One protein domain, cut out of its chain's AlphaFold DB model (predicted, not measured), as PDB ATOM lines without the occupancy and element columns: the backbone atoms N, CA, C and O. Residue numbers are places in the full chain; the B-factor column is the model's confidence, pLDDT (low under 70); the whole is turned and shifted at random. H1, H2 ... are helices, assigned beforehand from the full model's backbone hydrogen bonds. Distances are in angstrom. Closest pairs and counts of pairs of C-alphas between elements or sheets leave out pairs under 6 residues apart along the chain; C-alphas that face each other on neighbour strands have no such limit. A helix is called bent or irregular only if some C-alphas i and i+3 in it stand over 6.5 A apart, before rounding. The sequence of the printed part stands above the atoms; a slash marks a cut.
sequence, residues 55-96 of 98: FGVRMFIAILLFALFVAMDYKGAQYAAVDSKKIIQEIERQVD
ATOM      1  N   PHE A  55     253.676 485.354 375.182       84.19
ATOM      2  CA  PHE A  55     255.063 484.910 375.242       84.19
ATOM      3  C   PHE A  55     256.056 486.061 375.038       84.19
ATOM      4  O   PHE A  55     256.954 486.229 375.858       84.19
ATOM      5  N   GLY A  56     255.855 486.903 374.016       87.94
ATOM      6  CA  GLY A  56     256.743 488.041 373.748       87.94
ATOM      7  C   GLY A  56     256.755 489.063 374.886       87.94
ATOM      8  O   GLY A  56     257.818 489.502 375.317       87.94
ATOM      9  N   VAL A  57     255.579 489.374 375.441       90.56
ATOM     10  CA  VAL A  57     255.438 490.299 376.578       90.56
ATOM     11  C   VAL A  57     256.106 489.729 377.832       90.56
ATOM     12  O   VAL A  57     256.852 490.434 378.504       90.56
ATOM     13  N   ARG A  58     255.905 488.438 378.124       91.69
ATOM     14  CA  ARG A  58     256.549 487.754 379.258       91.69
ATOM     15  C   ARG A  58     258.071 487.729 379.116       91.69
ATOM     16  O   ARG A  58     258.767 488.003 380.087       91.69
ATOM     17  N   MET A  59     258.580 487.449 377.915       94.50
ATOM     18  CA  MET A  59     260.017 487.459 377.621       94.50
ATOM     19  C   MET A  59     260.611 488.861 377.785       94.50
ATOM     20  O   MET A  59     261.654 489.016 378.414       94.50
ATOM     21  N   PHE A  60     259.925 489.888 377.284       94.94
ATOM     22  CA  PHE A  60     260.355 491.276 377.430       94.94
ATOM     23  C   PHE A  60     260.416 491.709 378.899       94.94
ATOM     24  O   PHE A  60     261.430 492.250 379.337       94.94
ATOM     25  N   ILE A  61     259.372 491.413 379.682       95.62
ATOM     26  CA  ILE A  61     259.341 491.711 381.121       95.62
ATOM     27  C   ILE A  61     260.474 490.976 381.849       95.62
ATOM     28  O   ILE A  61     261.150 491.581 382.675       95.62
ATOM     29  N   ALA A  62     260.726 489.704 381.523       94.81
ATOM     30  CA  ALA A  62     261.803 488.931 382.137       94.81
ATOM     31  C   ALA A  62     263.190 489.540 381.866       94.81
ATOM     32  O   ALA A  62     263.983 489.693 382.793       94.81
ATOM     33  N   ILE A  63     263.465 489.941 380.620       95.81
ATOM     34  CA  ILE A  63     264.734 490.587 380.249       95.81
ATOM     35  C   ILE A  63     264.874 491.950 380.941       95.81
ATOM     36  O   ILE A  63     265.948 492.273 381.441       95.81
ATOM     37  N   LEU A  64     263.793 492.734 381.017       96.12
ATOM     38  CA  LEU A  64     263.790 494.040 381.679       96.12
ATOM     39  C   LEU A  64     264.084 493.907 383.178       96.12
ATOM     40  O   LEU A  64     264.953 494.607 383.696       96.12
ATOM     41  N   LEU A  65     263.401 492.990 383.867       94.12
ATOM     42  CA  LEU A  65     263.637 492.722 385.288       94.12
ATOM     43  C   LEU A  65     265.063 492.225 385.539       94.12
ATOM     44  O   LEU A  65     265.704 492.665 386.491       94.12
ATOM     45  N   PHE A  66     265.581 491.360 384.665       94.00
ATOM     46  CA  PHE A  66     266.960 490.887 384.745       94.00
ATOM     47  C   PHE A  66     267.971 492.028 384.566       94.00
ATOM     48  O   PHE A  66     268.894 492.162 385.366       94.00
ATOM     49  N   ALA A  67     267.777 492.905 383.577       93.00
ATOM     50  CA  ALA A  67     268.642 494.062 383.359       93.00
ATOM     51  C   ALA A  67     268.611 495.045 384.542       93.00
ATOM     52  O   ALA A  67     269.655 495.569 384.928       93.00
ATOM     53  N   LEU A  68     267.439 495.266 385.150       89.31
ATOM     54  CA  LEU A  68     267.316 496.066 386.371       89.31
ATOM     55  C   LEU A  68     268.060 495.428 387.544       89.31
ATOM     56  O   LEU A  68     268.783 496.132 388.241       89.31
ATOM     57  N   PHE A  69     267.917 494.117 387.749       87.94
ATOM     58  CA  PHE A  69     268.642 493.389 388.790       87.94
ATOM     59  C   PHE A  69     270.156 493.536 388.625       87.94
ATOM     60  O   PHE A  69     270.842 493.950 389.554       87.94
ATOM     61  N   VAL A  70     270.656 493.300 387.414       89.94
ATOM     62  CA  VAL A  70     272.072 493.453 387.078       89.94
ATOM     63  C   VAL A  70     272.536 494.897 387.301       89.94
ATOM     64  O   VAL A  70     273.573 495.126 387.912       89.94
ATOM     65  N   ALA A  71     271.757 495.895 386.879       84.94
ATOM     66  CA  ALA A  71     272.088 497.301 387.105       84.94
ATOM     67  C   ALA A  71     272.084 497.693 388.593       84.94
ATOM     68  O   ALA A  71     272.881 498.541 388.996       84.94
ATOM     69  N   MET A  72     271.202 497.106 389.405       78.94
ATOM     70  CA  MET A  72     271.203 497.289 390.859       78.94
ATOM     71  C   MET A  72     272.451 496.674 391.496       78.94
ATOM     72  O   MET A  72     273.075 497.326 392.332       78.94
ATOM     73  N   ASP A  73     272.846 495.481 391.050       79.44
ATOM     74  CA  ASP A  73     274.045 494.779 391.518       79.44
ATOM     75  C   ASP A  73     275.326 495.561 391.164       79.44
ATOM     76  O   ASP A  73     276.149 495.857 392.029       79.44
ATOM     77  N   TYR A  74     275.436 496.057 389.923       78.06
ATOM     78  CA  TYR A  74     276.558 496.903 389.485       78.06
ATOM     79  C   TYR A  74     276.664 498.234 390.230       78.06
ATOM     80  O   TYR A  74     277.766 498.746 390.424       78.06
ATOM     81  N   LYS A  75     275.536 498.834 390.627       71.88
ATOM     82  CA  LYS A  75     275.538 500.100 391.372       71.88
ATOM     83  C   LYS A  75     275.885 499.918 392.848       71.88
ATOM     84  O   LYS A  75     275.978 500.924 393.548       71.88
ATOM     85  N   GLY A  76     276.072 498.680 393.323       58.94
ATOM     86  CA  GLY A  76     276.447 498.387 394.707       58.94
ATOM     87  C   GLY A  76     275.493 499.015 395.722       58.94
ATOM     88  O   GLY A  76     275.894 499.351 396.836       58.94
ATOM     89  N   ALA A  77     274.244 499.260 395.320       58.91
ATOM     90  CA  ALA A  77     273.310 499.990 396.145       58.91
ATOM     91  C   ALA A  77     272.796 499.039 397.228       58.91
ATOM     92  O   ALA A  77     271.937 498.193 396.974       58.91
ATOM     93  N   GLN A  78     273.353 499.167 398.435       57.03
ATOM     94  CA  GLN A  78     272.867 498.495 399.637       57.03
ATOM     95  C   GLN A  78     271.440 498.966 399.952       57.03
ATOM     96  O   GLN A  78     271.224 499.862 400.763       57.03
ATOM     97  N   TYR A  79     270.437 498.351 399.326       57.12
ATOM     98  CA  TYR A  79     269.032 498.534 399.688       57.12
ATOM     99  C   TYR A  79     268.609 497.526 400.747       57.12
ATOM    100  O   TYR A  79     267.697 496.726 400.582       57.12
ATOM    101  N   ALA A  80     269.307 497.607 401.863       52.06
ATOM    102  CA  ALA A  80     268.788 497.370 403.190       52.06
ATOM    103  C   ALA A  80     269.845 497.988 404.094       52.06
ATOM    104  O   ALA A  80     271.015 497.626 403.997       52.06
ATOM    105  N   ALA A  81     269.464 498.929 404.955       52.81
ATOM    106  CA  ALA A  81     270.328 499.483 406.000       52.81
ATOM    107  C   ALA A  81     270.621 498.432 407.095       52.81
ATOM    108  O   ALA A  81     270.488 498.680 408.291       52.81
ATOM    109  N   VAL A  82     270.963 497.225 406.662       57.81
ATOM    110  CA  VAL A  82     271.272 496.050 407.447       57.81
ATOM    111  C   VAL A  82     272.632 495.587 406.944       57.81
ATOM    112  O   VAL A  82     272.775 494.603 406.224       57.81
ATOM    113  N   ASP A  83     273.640 496.389 407.278       59.03
ATOM    114  CA  ASP A  83     275.031 495.987 407.156       59.03
ATOM    115  C   ASP A  83     275.209 494.713 407.991       59.03
ATOM    116  O   ASP A  83     274.938 494.716 409.195       59.03
ATOM    117  N   SER A  84     275.614 493.605 407.363       62.59
ATOM    118  CA  SER A  84     275.773 492.309 408.037       62.59
ATOM    119  C   SER A  84     276.685 492.415 409.263       62.59
ATOM    120  O   SER A  84     276.505 491.689 410.237       62.59
ATOM    121  N   LYS A  85     277.607 493.385 409.259       65.69
ATOM    122  CA  LYS A  85     278.488 493.699 410.389       65.69
ATOM    123  C   LYS A  85     277.727 494.204 411.616       65.69
ATOM    124  O   LYS A  85     278.069 493.831 412.732       65.69
ATOM    125  N   LYS A  86     276.666 494.990 411.416       66.75
ATOM    126  CA  LYS A  86     275.808 495.509 412.490       66.75
ATOM    127  C   LYS A  86     274.979 494.402 413.144       66.75
ATOM    128  O   LYS A  86     274.762 494.450 414.346       66.75
ATOM    129  N   ILE A  87     274.556 493.393 412.374       68.06
ATOM    130  CA  ILE A  87     273.885 492.206 412.931       68.06
ATOM    131  C   ILE A  87     274.858 491.407 413.801       68.06
ATOM    132  O   ILE A  87     274.511 491.044 414.918       68.06
ATOM    133  N   ILE A  88     276.075 491.149 413.309       73.44
ATOM    134  CA  ILE A  88     277.079 490.369 414.050       73.44
ATOM    135  C   ILE A  88     277.439 491.067 415.365       73.44
ATOM    136  O   ILE A  88     277.453 490.423 416.408       73.44
ATOM    137  N   GLN A  89     277.633 492.386 415.329       72.94
ATOM    138  CA  GLN A  89     277.949 493.175 416.518       72.94
ATOM    139  C   GLN A  89     276.820 493.160 417.564       72.94
ATOM    140  O   GLN A  89     277.091 493.121 418.761       72.94
ATOM    141  N   GLU A  90     275.555 493.177 417.135       70.62
ATOM    142  CA  GLU A  90     274.413 493.127 418.056       70.62
ATOM    143  C   GLU A  90     274.209 491.725 418.657       70.62
ATOM    144  O   GLU A  90     273.798 491.608 419.810       70.62
ATOM    145  N   ILE A  91     274.536 490.663 417.910       73.25
ATOM    146  CA  ILE A  91     274.526 489.281 418.416       73.25
ATOM    147  C   ILE A  91     275.642 489.086 419.447       73.25
ATOM    148  O   ILE A  91     275.389 488.543 420.516       73.25
ATOM    149  N   GLU A  92     276.855 489.557 419.154       71.94
ATOM    150  CA  GLU A  92     278.008 489.450 420.057       71.94
ATOM    151  C   GLU A  92     277.762 490.205 421.373       71.94
ATOM    152  O   GLU A  92     278.022 489.678 422.451       71.94
ATOM    153  N   ARG A  93     277.126 491.381 421.305       68.25
ATOM    154  CA  ARG A  93     276.749 492.175 422.483       68.25
ATOM    155  C   ARG A  93     275.751 491.478 423.419       68.25
ATOM    156  O   ARG A  93     275.737 491.787 424.605       68.25
ATOM    157  N   GLN A  94     274.894 490.589 422.913       59.41
ATOM    158  CA  GLN A  94     273.911 489.874 423.742       59.41
ATOM    159  C   GLN A  94     274.480 488.636 424.445       59.41
ATOM    160  O   GLN A  94     273.822 488.111 425.339       59.41
ATOM    161  N   VAL A  95     275.663 488.153 424.054       61.50
ATOM    162  CA  VAL A  95     276.264 486.945 424.647       61.50
ATOM    163  C   VAL A  95     277.034 487.259 425.940       61.50
ATOM    164  O   VAL A  95     277.116 486.391 426.803       61.50
ATOM    165  N   ASP A  96     277.491 488.501 426.132       60.94
ATOM    166  CA  ASP A  96     278.089 488.990 427.388       60.94
ATOM    167  C   ASP A  96     277.009 489.369 428.430       60.94
ATOM    168  O   ASP A  96     276.865 490.529 428.823       60.94
TER     169      ASP A  96
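AT A GLANCE: This is residues 55 to 96 of the 98 residues of an uncharacterized protein of Clostridium nexile CAG:348 (UniProt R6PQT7). Look for two helices strung end to end along one open, extended rod, the longer H1 making one arm and the shorter H2 the other, with a loose link of residues 75 to 83 between them. The arms do not fold back on each other, and residues 55 to 96 stand free along the whole length. The printed part has 42 residues with two named helices, H1 then H2, and no named strand; its class is all helix. It is extended, with a radius of gyration of the C-alphas of 17.9 A and spans of 58 by 20 by 10 A.

HOW THE PARTS SIT: Begin with H1, residues 55 to 74, the longest helix with 20 residues. Beyond it, the 9 residues 75 to 83 form a short link, and they lead you to H2, residues 84 to 95. H1 and H2 are apart, with no C-alpha of the one within 8 A of the other. Check the backbone next: in H1 every O i to N i+4 pair is within hydrogen-bond range, and in H2 7 of 8 are.

IN THESE COORDINATES: Find C-alpha 55 at (255.063, 484.910, 375.242); from there H1 runs 28.4 A to C-alpha 74 at (276.558, 496.903, 389.485). Then go to C-alpha 84 at (275.773, 492.309, 408.037), where H2 begins; it runs 17.5 A to C-alpha 95 at (276.264, 486.945, 424.647). Neither helix is bent.

THE WHOLE: The two C-alphas farthest apart are those of Gly 56 and Asp 96, at 57.7 A. The printed part has no cut. Read the B-factor column for the model's confidence: the mean pLDDT of the printed part is 76.1, with 90 for H1 and 68 for H2. Residues 76 to 87 and 93 to 96 are under 70.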